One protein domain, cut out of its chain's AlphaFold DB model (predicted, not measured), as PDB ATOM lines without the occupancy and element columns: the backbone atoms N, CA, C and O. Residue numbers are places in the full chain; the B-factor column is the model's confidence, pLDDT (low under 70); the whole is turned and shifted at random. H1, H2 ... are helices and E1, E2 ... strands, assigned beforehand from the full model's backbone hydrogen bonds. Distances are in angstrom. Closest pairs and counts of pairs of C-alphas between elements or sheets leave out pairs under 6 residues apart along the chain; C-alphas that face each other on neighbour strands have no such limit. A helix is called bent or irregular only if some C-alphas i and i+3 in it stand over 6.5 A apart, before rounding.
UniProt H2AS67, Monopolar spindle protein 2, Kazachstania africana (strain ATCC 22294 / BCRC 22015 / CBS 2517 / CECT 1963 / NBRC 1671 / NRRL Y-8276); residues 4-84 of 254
ATOM      1  N   VAL A   4     214.615 157.521 118.482       87.94
ATOM      2  CA  VAL A   4     213.195 157.836 118.248       87.94
ATOM      3  C   VAL A   4     212.783 159.134 118.947       87.94
ATOM      4  O   VAL A   4     212.148 159.976 118.319       87.94
ATOM      5  N   ASP A   5     213.200 159.336 120.203       91.69
ATOM      6  CA  ASP A   5     212.906 160.563 120.958       91.69
ATOM      7  C   ASP A   5     213.512 161.784 120.264       91.69
ATOM      8  O   ASP A   5     212.838 162.785 120.064       91.69
ATOM      9  N   LYS A   6     214.757 161.661 119.786       90.75
ATOM     10  CA  LYS A   6     215.457 162.747 119.092       90.75
ATOM     11  C   LYS A   6     214.721 163.224 117.834       90.75
ATOM     12  O   LYS A   6     214.673 164.427 117.598       90.75
ATOM     13  N   TYR A   7     214.191 162.314 117.012       90.50
ATOM     14  CA  TYR A   7     213.427 162.691 115.813       90.50
ATOM     15  C   TYR A   7     212.030 163.210 116.156       90.50
ATOM     16  O   TYR A   7     211.543 164.139 115.516       90.50
ATOM     17  N   TRP A   8     211.401 162.637 117.183       93.31
ATOM     18  CA  TRP A   8     210.095 163.082 117.658       93.31
ATOM     19  C   TRP A   8     210.141 164.531 118.162       93.31
ATOM     20  O   TRP A   8     209.342 165.360 117.725       93.31
ATOM     21  N   ASP A   9     211.132 164.860 118.989       93.06
ATOM     22  CA  ASP A   9     211.283 166.179 119.617       93.06
ATOM     23  C   ASP A   9     211.573 167.301 118.601       93.06
ATOM     24  O   ASP A   9     211.300 168.471 118.861       93.06
ATOM     25  N   GLN A  10     212.089 166.966 117.411       91.44
ATOM     26  CA  GLN A  10     212.277 167.936 116.323       91.44
ATOM     27  C   GLN A  10     210.955 168.404 115.708       91.44
ATOM     28  O   GLN A  10     210.873 169.524 115.200       91.44
ATOM     29  N   ILE A  11     209.934 167.545 115.713       90.88
ATOM     30  CA  ILE A  11     208.619 167.828 115.123       90.88
ATOM     31  C   ILE A  11     207.672 168.340 116.212       90.88
ATOM     32  O   ILE A  11     206.961 169.325 116.004       90.88
ATOM     33  N   ASP A  12     207.691 167.721 117.394       91.69
ATOM     34  CA  ASP A  12     206.856 168.104 118.528       91.69
ATOM     35  C   ASP A  12     207.538 169.143 119.431       91.69
ATOM     36  O   ASP A  12     207.761 168.934 120.619       91.69
ATOM     37  N   VAL A  13     207.815 170.321 118.862       86.88
ATOM     38  CA  VAL A  13     208.466 171.457 119.557       86.88
ATOM     39  C   VAL A  13     207.722 171.880 120.835       86.88
ATOM     40  O   VAL A  13     208.285 172.534 121.707       86.88
ATOM     41  N   LYS A  14     206.435 171.536 120.946       91.69
ATOM     42  CA  LYS A  14     205.563 171.909 122.064       91.69
ATOM     43  C   LYS A  14     205.389 170.795 123.106       91.69
ATOM     44  O   LYS A  14     204.573 170.990 124.003       91.69
ATOM     45  N   SER A  15     206.089 169.663 122.977       90.75
ATOM     46  CA  SER A  15     205.977 168.507 123.885       90.75
ATOM     47  C   SER A  15     204.520 168.090 124.136       90.75
ATOM     48  O   SER A  15     204.078 167.960 125.273       90.75
ATOM     49  N   ARG A  16     203.730 167.973 123.064       91.69
ATOM     50  CA  ARG A  16     202.296 167.653 123.122       91.69
ATOM     51  C   ARG A  16     202.020 166.149 123.183       91.69
ATOM     52  O   ARG A  16     200.851 165.772 123.273       91.69
ATOM     53  N   ASP A  17     203.047 165.313 123.046       94.06
ATOM     54  CA  ASP A  17     202.986 163.843 122.959       94.06
ATOM     55  C   ASP A  17     202.201 163.309 121.746       94.06
ATOM     56  O   ASP A  17     201.940 162.106 121.624       94.06
ATOM     57  N   HIS A  18     201.850 164.194 120.811       96.25
ATOM     58  CA  HIS A  18     201.196 163.854 119.555       96.25
ATOM     59  C   HIS A  18     201.600 164.806 118.434       96.25
ATOM     60  O   HIS A  18     201.866 165.990 118.653       96.25
ATOM     61  N   ILE A  19     201.553 164.280 117.216       96.62
ATOM     62  CA  ILE A  19     201.662 165.050 115.978       96.62
ATOM     63  C   ILE A  19     200.343 164.990 115.216       96.62
ATOM     64  O   ILE A  19     199.521 164.093 115.427       96.62
ATOM     65  N   TYR A  20     200.138 165.945 114.321       97.69
ATOM     66  CA  TYR A  20     199.005 165.933 113.404       97.69
ATOM     67  C   TYR A  20     199.331 165.170 112.113       97.69
ATOM     68  O   TYR A  20     200.489 165.061 111.707       97.69
ATOM     69  N   GLY A  21     198.304 164.654 111.435       97.56
ATOM     70  CA  GLY A  21     198.462 163.905 110.185       97.56
ATOM     71  C   GLY A  21     199.249 164.667 109.111       97.56
ATOM     72  O   GLY A  21     200.072 164.077 108.418       97.56
ATOM     73  N   ASN A  22     199.091 165.991 109.026       97.31
ATOM     74  CA  ASN A  22     199.858 166.842 108.107       97.31
ATOM     75  C   ASN A  22     201.356 166.991 108.469       97.31
ATOM     76  O   ASN A  22     202.164 167.375 107.620       97.31
ATOM     77  N   GLU A  23     201.743 166.698 109.711       96.75
ATOM     78  CA  GLU A  23     203.127 166.710 110.196       96.75
ATOM     79  C   GLU A  23     203.820 165.354 109.963       96.75
ATOM     80  O   GLU A  23     205.050 165.300 109.887       96.75
ATOM     81  N   LEU A  24     203.058 164.273 109.753       96.25
ATOM     82  CA  LEU A  24     203.586 162.920 109.556       96.25
ATOM     83  C   LEU A  24     204.593 162.811 108.391       96.25
ATOM     84  O   LEU A  24     205.677 162.267 108.610       96.25
ATOM     85  N   PRO A  25     204.348 163.369 107.183       95.94
ATOM     86  CA  PRO A  25     205.338 163.314 106.108       95.94
ATOM     87  C   PRO A  25     206.642 164.030 106.472       95.94
ATOM     88  O   PRO A  25     207.712 163.613 106.035       95.94
ATOM     89  N   LYS A  26     206.578 165.104 107.273       94.75
ATOM     90  CA  LYS A  26     207.778 165.815 107.734       94.75
ATOM     91  C   LYS A  26     208.580 164.947 108.697       94.75
ATOM     92  O   LYS A  26     209.796 164.881 108.545       94.75
ATOM     93  N   LEU A  27     207.909 164.242 109.613       94.44
ATOM     94  CA  LEU A  27     208.557 163.307 110.534       94.44
ATOM     95  C   LEU A  27     209.274 162.201 109.752       94.44
ATOM     96  O   LEU A  27     210.473 162.011 109.928       94.44
ATOM     97  N   ILE A  28     208.586 161.541 108.817       93.81
ATOM     98  CA  ILE A  28     209.185 160.480 107.990       93.81
ATOM     99  C   ILE A  28     210.347 161.014 107.141       93.81
ATOM    100  O   ILE A  28     211.375 160.355 107.004       93.81
ATOM    101  N   ASN A  29     210.229 162.233 106.608       91.44
ATOM    102  CA  ASN A  29     211.295 162.850 105.824       91.44
ATOM    103  C   ASN A  29     212.509 163.287 106.651       91.44
ATOM    104  O   ASN A  29     213.578 163.444 106.061       91.44
ATOM    105  N   SER A  30     212.346 163.495 107.960       90.38
ATOM    106  CA  SER A  30     213.440 163.851 108.871       90.38
ATOM    107  C   SER A  30     214.349 162.664 109.199       90.38
ATOM    108  O   SER A  30     215.528 162.860 109.495       90.38
ATOM    109  N   VAL A  31     213.829 161.435 109.097       89.56
ATOM    110  CA  VAL A  31     214.608 160.215 109.318       89.56
ATOM    111  C   VAL A  31     215.567 160.015 108.146       89.56
ATOM    112  O   VAL A  31     215.165 159.917 106.984       89.56
ATOM    113  N   LYS A  32     216.863 159.965 108.455       71.75
ATOM    114  CA  LYS A  32     217.907 159.650 107.478       71.75
ATOM    115  C   LYS A  32     217.846 158.168 107.100       71.75
ATOM    116  O   LYS A  32     217.468 157.334 107.912       71.75
ATOM    117  N   GLY A  33     218.197 157.830 105.858       67.62
ATOM    118  CA  GLY A  33     218.203 156.434 105.393       67.62
ATOM    119  C   GLY A  33     216.820 155.846 105.078       67.62
ATOM    120  O   GLY A  33     216.720 154.656 104.781       67.62
ATOM    121  N   LYS A  34     215.763 156.673 105.080       73.38
ATOM    122  CA  LYS A  34     214.387 156.281 104.729       73.38
ATOM    123  C   LYS A  34     214.283 155.581 103.366       73.38
ATOM    124  O   LYS A  34     213.447 154.700 103.204       73.38
ATOM    125  N   ASP A  35     215.172 155.922 102.433       74.19
ATOM    126  CA  ASP A  35     215.162 155.451 101.043       74.19
ATOM    127  C   ASP A  35     215.376 153.929 100.917       74.19
ATOM    128  O   ASP A  35     215.068 153.342  99.885       74.19
ATOM    129  N   ILE A  36     215.874 153.270 101.972       74.56
ATOM    130  CA  ILE A  36     216.096 151.816 101.995       74.56
ATOM    131  C   ILE A  36     214.789 151.047 102.262       74.56
ATOM    132  O   ILE A  36     214.607 149.945 101.751       74.56
ATOM    133  N   LEU A  37     213.873 151.611 103.058       80.44
ATOM    134  CA  LEU A  37     212.651 150.928 103.521       80.44
ATOM    135  C   LEU A  37     211.355 151.532 102.959       80.44
ATOM    136  O   LEU A  37     210.325 150.851 102.887       80.44
ATOM    137  N   LEU A  38     211.391 152.803 102.557       87.50
ATOM    138  CA  LEU A  38     210.268 153.529 101.977       87.50
ATOM    139  C   LEU A  38     210.468 153.669 100.471       87.50
ATOM    140  O   LEU A  38     211.253 154.491 100.011       87.50
ATOM    141  N   ASN A  39     209.710 152.887  99.704       89.38
ATOM    142  CA  ASN A  39     209.554 153.128  98.273       89.38
ATOM    143  C   ASN A  39     208.607 154.319  98.020       89.38
ATOM    144  O   ASN A  39     207.859 154.750  98.906       89.38
ATOM    145  N   ASP A  40     208.596 154.821  96.784       92.56
ATOM    146  CA  ASP A  40     207.732 155.941  96.385       92.56
ATOM    147  C   ASP A  40     206.246 155.661  96.648       92.56
ATOM    148  O   ASP A  40     205.494 156.564  97.016       92.56
ATOM    149  N   THR A  41     205.817 154.400  96.533       94.31
ATOM    150  CA  THR A  41     204.440 153.981  96.815       94.31
ATOM    151  C   THR A  41     204.058 154.235  98.272       94.31
ATOM    152  O   THR A  41     203.052 154.891  98.528       94.31
ATOM    153  N   LYS A  42     204.872 153.788  99.238       95.19
ATOM    154  CA  LYS A  42     204.625 154.006 100.674       95.19
ATOM    155  C   LYS A  42     204.679 155.491 101.034       95.19
ATOM    156  O   LYS A  42     203.848 155.966 101.805       95.19
ATOM    157  N   LEU A  43     205.601 156.249 100.435       94.69
ATOM    158  CA  LEU A  43     205.657 157.704 100.614       94.69
ATOM    159  C   LEU A  43     204.391 158.394 100.096       94.69
ATOM    160  O   LEU A  43     203.906 159.336 100.726       94.69
ATOM    161  N   ASN A  44     203.838 157.926  98.979       96.19
ATOM    162  CA  ASN A  44     202.587 158.451  98.442       96.19
ATOM    163  C   ASN A  44     201.393 158.114  99.339       96.19
ATOM    164  O   ASN A  44     200.574 158.998  99.570       96.19
ATOM    165  N   VAL A  45     201.337 156.911  99.927       97.44
ATOM    166  CA  VAL A  45     200.305 156.544 100.919       97.44
ATOM    167  C   VAL A  45     200.357 157.470 102.137       97.44
ATOM    168  O   VAL A  45     199.327 157.993 102.555       97.44
ATOM    169  N   ILE A  46     201.551 157.759 102.667       96.88
ATOM    170  CA  ILE A  46     201.719 158.689 103.797       96.88
ATOM    171  C   ILE A  46     201.266 160.108 103.425       96.88
ATOM    172  O   ILE A  46     200.569 160.762 104.202       96.88
ATOM    173  N   LYS A  47     201.641 160.598 102.236       96.88
ATOM    174  CA  LYS A  47     201.209 161.918 101.744       96.88
ATOM    175  C   LYS A  47     199.694 161.980 101.540       96.88
ATOM    176  O   LYS A  47     199.084 162.983 101.890       96.88
ATOM    177  N   GLN A  48     199.097 160.921 101.000       97.81
ATOM    178  CA  GLN A  48     197.656 160.827 100.804       97.81
ATOM    179  C   GLN A  48     196.924 160.832 102.147       97.81
ATOM    180  O   GLN A  48     196.041 161.658 102.343       97.81
ATOM    181  N   PHE A  49     197.360 160.021 103.114       97.88
ATOM    182  CA  PHE A  49     196.812 160.038 104.471       97.88
ATOM    183  C   PHE A  49     196.880 161.437 105.107       97.88
ATOM    184  O   PHE A  49     195.902 161.909 105.689       97.88
ATOM    185  N   ALA A  50     198.023 162.115 104.971       97.69
ATOM    186  CA  ALA A  50     198.226 163.462 105.498       97.69
ATOM    187  C   ALA A  50     197.273 164.499 104.874       97.69
ATOM    188  O   ALA A  50     196.853 165.429 105.564       97.69
ATOM    189  N   ASN A  51     196.924 164.324 103.596       97.88
ATOM    190  CA  ASN A  51     195.959 165.167 102.890       97.88
ATOM    191  C   ASN A  51     194.511 164.839 103.279       97.88
ATOM    192  O   ASN A  51     193.720 165.757 103.484       97.88
ATOM    193  N   ASP A  52     194.176 163.556 103.417       98.19
ATOM    194  CA  ASP A  52     192.819 163.096 103.729       98.19
ATOM    195  C   ASP A  52     192.434 163.401 105.185       98.19
ATOM    196  O   ASP A  52     191.279 163.707 105.489       98.19
ATOM    197  N   LYS A  53     193.398 163.315 106.114       98.12
ATOM    198  CA  LYS A  53     193.170 163.458 107.560       98.12
ATOM    199  C   LYS A  53     194.197 164.385 108.234       98.12
ATOM    200  O   LYS A  53     194.902 163.959 109.154       98.12
ATOM    201  N   PRO A  54     194.255 165.680 107.871       97.62
ATOM    202  CA  PRO A  54     195.309 166.586 108.331       97.62
ATOM    203  C   PRO A  54     195.292 166.830 109.845       97.62
ATOM    204  O   PRO A  54     196.347 167.040 110.433       97.62
ATOM    205  N   PHE A  55     194.119 166.774 110.485       97.69
ATOM    206  CA  PHE A  55     193.942 167.042 111.920       97.69
ATOM    207  C   PHE A  55     193.892 165.779 112.788       97.69
ATOM    208  O   PHE A  55     193.613 165.864 113.985       97.69
ATOM    209  N   HIS A  56     194.138 164.601 112.208       98.00
ATOM    210  CA  HIS A  56     194.188 163.368 112.984       98.00
ATOM    211  C   HIS A  56     195.400 163.387 113.919       98.00
ATOM    212  O   HIS A  56     196.509 163.679 113.478       98.00
ATOM    213  N   LYS A  57     195.182 163.101 115.205       97.88
ATOM    214  CA  LYS A  57     196.239 163.088 116.219       97.88
ATOM    215  C   LYS A  57     196.874 161.709 116.282       97.88
ATOM    216  O   LYS A  57     196.182 160.731 116.545       97.88
ATOM    217  N   ILE A  58     198.184 161.655 116.086       97.50
ATOM    218  CA  ILE A  58     198.983 160.436 116.183       97.50
ATOM    219  C   ILE A  58     199.860 160.576 117.420       97.50
ATOM    220  O   ILE A  58     200.732 161.443 117.470       97.50
ATOM    221  N   TYR A  59     199.605 159.749 118.432       97.12
ATOM    222  CA  TYR A  59     200.373 159.762 119.676       97.12
ATOM    223  C   TYR A  59     201.672 158.978 119.521       97.12
ATOM    224  O   TYR A  59     201.712 157.957 118.833       97.12
ATOM    225  N   LYS A  60     202.717 159.409 120.232       95.19
ATOM    226  CA  LYS A  60     204.035 158.754 120.209       95.19
ATOM    227  C   LYS A  60     203.962 157.255 120.518       95.19
ATOM    228  O   LYS A  60     204.592 156.453 119.840       95.19
ATOM    229  N   LEU A  61     203.148 156.886 121.511       95.81
ATOM    230  CA  LEU A  61     202.977 155.508 121.989       95.81
ATOM    231  C   LEU A  61     202.391 154.556 120.937       95.81
ATOM    232  O   LEU A  61     202.655 153.361 120.996       95.81
ATOM    233  N   VAL A  62     201.601 155.075 119.993       97.12
ATOM    234  CA  VAL A  62     200.918 154.265 118.968       97.12
ATOM    235  C   VAL A  62     201.522 154.448 117.580       97.12
ATOM    236  O   VAL A  62     201.035 153.848 116.631       97.12
ATOM    237  N   LEU A  63     202.571 155.265 117.441       96.00
ATOM    238  CA  LEU A  63     203.167 155.596 116.147       96.00
ATOM    239  C   LEU A  63     203.659 154.351 115.402       96.00
ATOM    240  O   LEU A  63     203.435 154.239 114.201       96.00
ATOM    241  N   ASP A  64     204.324 153.433 116.107       96.44
ATOM    242  CA  ASP A  64     204.869 152.217 115.499       96.44
ATOM    243  C   ASP A  64     203.758 151.333 114.932       96.44
ATOM    244  O   ASP A  64     203.832 150.948 113.769       96.44
ATOM    245  N   GLN A  65     202.709 151.080 115.718       97.44
ATOM    246  CA  GLN A  65     201.547 150.313 115.269       97.44
ATOM    247  C   GLN A  65     200.811 151.031 114.133       97.44
ATOM    248  O   GLN A  65     200.469 150.420 113.131       97.44
ATOM    249  N   PHE A  66     200.629 152.347 114.253       97.38
ATOM    250  CA  PHE A  66     199.959 153.153 113.240       97.38
ATOM    251  C   PHE A  66     200.679 153.112 111.883       97.38
ATOM    252  O   PHE A  66     200.033 153.013 110.842       97.38
ATOM    253  N   LEU A  67     202.014 153.196 111.871       96.69
ATOM    254  CA  LEU A  67     202.789 153.097 110.634       96.69
ATOM    255  C   LEU A  67     202.844 151.668 110.093       96.69
ATOM    256  O   LEU A  67     202.820 151.491 108.875       96.69
ATOM    257  N   ASP A  68     202.872 150.660 110.962       97.06
ATOM    258  CA  ASP A  68     202.785 149.264 110.539       97.06
ATOM    259  C   ASP A  68     201.447 148.983 109.840       97.06
ATOM    260  O   ASP A  68     201.427 148.482 108.717       97.06
ATOM    261  N   ASP A  69     200.338 149.454 110.410       97.50
ATOM    262  CA  ASP A  69     199.010 149.342 109.799       97.50
ATOM    263  C   ASP A  69     198.906 150.121 108.472       97.50
ATOM    264  O   ASP A  69     198.215 149.698 107.543       97.50
ATOM    265  N   LEU A  70     199.586 151.272 108.360       96.25
ATOM    266  CA  LEU A  70     199.496 152.144 107.185       96.25
ATOM    267  C   LEU A  70     200.386 151.687 106.017       96.25
ATOM    268  O   LEU A  70     199.977 151.773 104.859       96.25
ATOM    269  N   ILE A  71     201.625 151.273 106.296       96.31
ATOM    270  CA  ILE A  71     202.659 151.002 105.278       96.31
ATOM    271  C   ILE A  71     203.478 149.722 105.529       96.31
ATOM    272  O   ILE A  71     204.401 149.435 104.754       96.31
ATOM    273  N   GLY A  72     203.177 148.967 106.589       95.88
ATOM    274  CA  GLY A  72     203.883 147.739 106.971       95.88
ATOM    275  C   GLY A  72     205.329 147.971 107.409       95.88
ATOM    276  O   GLY A  72     206.202 147.176 107.059       95.88
ATOM    277  N   VAL A  73     205.626 149.123 108.020       93.75
ATOM    278  CA  VAL A  73     206.961 149.466 108.540       93.75
ATOM    279  C   VAL A  73     206.802 150.259 109.829       93.75
ATOM    280  O   VAL A  73     206.079 151.251 109.845       93.75
ATOM    281  N   THR A  74     207.529 149.889 110.881       95.25
ATOM    282  CA  THR A  74     207.515 150.648 112.141       95.25
ATOM    283  C   THR A  74     208.471 151.844 112.095       95.25
ATOM    284  O   THR A  74     209.479 151.846 111.378       95.25
ATOM    285  N   PHE A  75     208.207 152.879 112.894       93.31
ATOM    286  CA  PHE A  75     209.118 154.019 113.016       93.31
ATOM    287  C   PHE A  75     210.468 153.588 113.596       93.31
ATOM    288  O   PHE A  75     211.522 154.028 113.134       93.31
ATOM    289  N   THR A  76     210.449 152.666 114.558       92.00
ATOM    290  CA  THR A  76     211.661 152.078 115.137       92.00
ATOM    291  C   THR A  76     212.536 151.400 114.074       92.00
ATOM    292  O   THR A  76     213.757 151.563 114.099       92.00
ATOM    293  N   GLN A  77     211.945 150.697 113.098       90.75
ATOM    294  CA  GLN A  77     212.690 150.117 111.972       90.75
ATOM    295  C   GLN A  77     213.316 151.193 111.080       90.75
ATOM    296  O   GLN A  77     214.497 151.087 110.753       90.75
ATOM    297  N   LEU A  78     212.564 152.251 110.748       89.50
ATOM    298  CA  LEU A  78     213.062 153.376 109.945       89.50
ATOM    299  C   LEU A  78     214.266 154.061 110.599       89.50
ATOM    300  O   LEU A  78     215.261 154.345 109.932       89.50
ATOM    301  N   VAL A  79     214.200 154.283 111.911       89.00
ATOM    302  CA  VAL A  79     215.295 154.886 112.679       89.00
ATOM    303  C   VAL A  79     216.467 153.912 112.850       89.00
ATOM    304  O   VAL A  79     217.621 154.333 112.862       89.00
ATOM    305  N   ALA A  80     216.219 152.602 112.941       84.25
ATOM    306  CA  ALA A  80     217.280 151.601 113.039       84.25
ATOM    307  C   ALA A  80     218.116 151.479 111.752       84.25
ATOM    308  O   ALA A  80     219.292 151.124 111.830       84.25
ATOM    309  N   THR A  81     217.559 151.799 110.581       73.19
ATOM    310  CA  THR A  81     218.317 151.875 109.315       73.19
ATOM    311  C   THR A  81     219.334 153.018 109.266       73.19
ATOM    312  O   THR A  81     220.273 152.958 108.473       73.19
ATOM    313  N   ASP A  82     219.248 153.993 110.177       66.75
ATOM    314  CA  ASP A  82     220.279 155.022 110.385       66.75
ATOM    315  C   ASP A  82     221.589 154.451 110.977       66.75
ATOM    316  O   ASP A  82     222.567 155.165 111.177       66.75
ATOM    317  N   LYS A  83     221.662 153.130 111.213       64.25
ATOM    318  CA  LYS A  83     222.918 152.401 111.482       64.25
ATOM    319  C   LYS A  83     224.011 152.678 110.449       64.25
ATOM    320  O   LYS A  83     225.176 152.496 110.774       64.25
ATOM    321  N   ASN A  84     223.668 153.117 109.238       66.00
ATOM    322  CA  ASN A  84     224.660 153.498 108.237       66.00
ATOM    323  C   ASN A  84     225.489 154.727 108.648       66.00
ATOM    324  O   ASN A  84     226.669 154.769 108.309       66.00
TER     325      ASN A  84
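What this domain is: This is residues 4 to 84 of the 254 residues of the protein "Monopolar spindle protein 2" of Kazachstania africana (strain ATCC 22294 / BCRC 22015 / CBS 2517 / CECT 1963 / NBRC 1671 / NRRL Y-8276) (UniProt H2AS67). Five helices make a compact cluster whose contacts run round in a ring, H1 to H2 to H3 to H4 to H5 and back to H1, with a tiny sheet, E1 and E2, at one end. H2 and H3 lie side by side as a helical hairpin, while H4 meets H3 at a steep angle with its residues 70 to 71 alone, near residues 42 to 46 of H3, and H5 turns about perpendicular to H4. The 81 printed residues run H1, E1, H2, H3, E2, H4, H5; the two strands are antiparallel, and the class is mostly helix. The radius of gyration of the C-alphas is 11.7 A, and they span 30 by 26 by 18 A.

How they stand to each other: Begin with H1, residues 4 to 11, then E1, residues 18 to 20, which leads by a tight link into H2, residues 21 to 30. H1 and H2 touch, closest at the C-alphas of Ile 11 and Leu 27, 6.4 A, at a steep tilt of 61 degrees. Go on to H3, residues 40 to 52: it touches H2 at a shallow tilt of 31 degrees, opposite ways, with the C-alphas of Asn 22 and Ala 50 closest at 4.6 A. E2, residues 57 to 59, is antiparallel to E1; look there for N 19 and O 58, 3.0 A apart and within hydrogen-bond range. H4, residues 60 to 71, touches H3 with residues 70 to 71 alone, at 61 degrees, a steep tilt; the C-alphas of Lys 42 and Ile 71 are closest, 5.8 A. H5, residues 75 to 80, touches H4 about perpendicular, at 90 degrees, closest at the C-alphas of Asp 64 and Phe 75, 5.2 A. H5 and H1 only just touch, with 3 pairs of C-alphas within 8 A, closest at Val 4 and Val 79, 6.6 A. H2 and H4 are apart. In H3 and H5 every O i to N i+4 pair is within hydrogen-bond range; in H1 2 of 4 are, in H2 4 of 6, in H4 6 of 8.

Where its parts are: Find C-alpha 4 at (213.195, 157.836, 118.248), where H1 begins its 11.4 A. H2 covers 15.0 A and is only just irregular, C-alphas 22 and 25 being 6.8 A apart. From C-alpha 40 at (207.732, 155.941, 96.385), H3 runs 18.1 A. H4 covers 16.9 A and is irregular, C-alphas 61 and 64 being 7.5 A apart. H5 ends at C-alpha 80, (217.280, 151.601, 113.039).

The domain as a whole: The C-alphas farthest apart are those of Phe 55 and Asn 84, 33.8 A. The printed part has no cut and no long link. Residues 33 and 82 to 84 have pLDDT under 70.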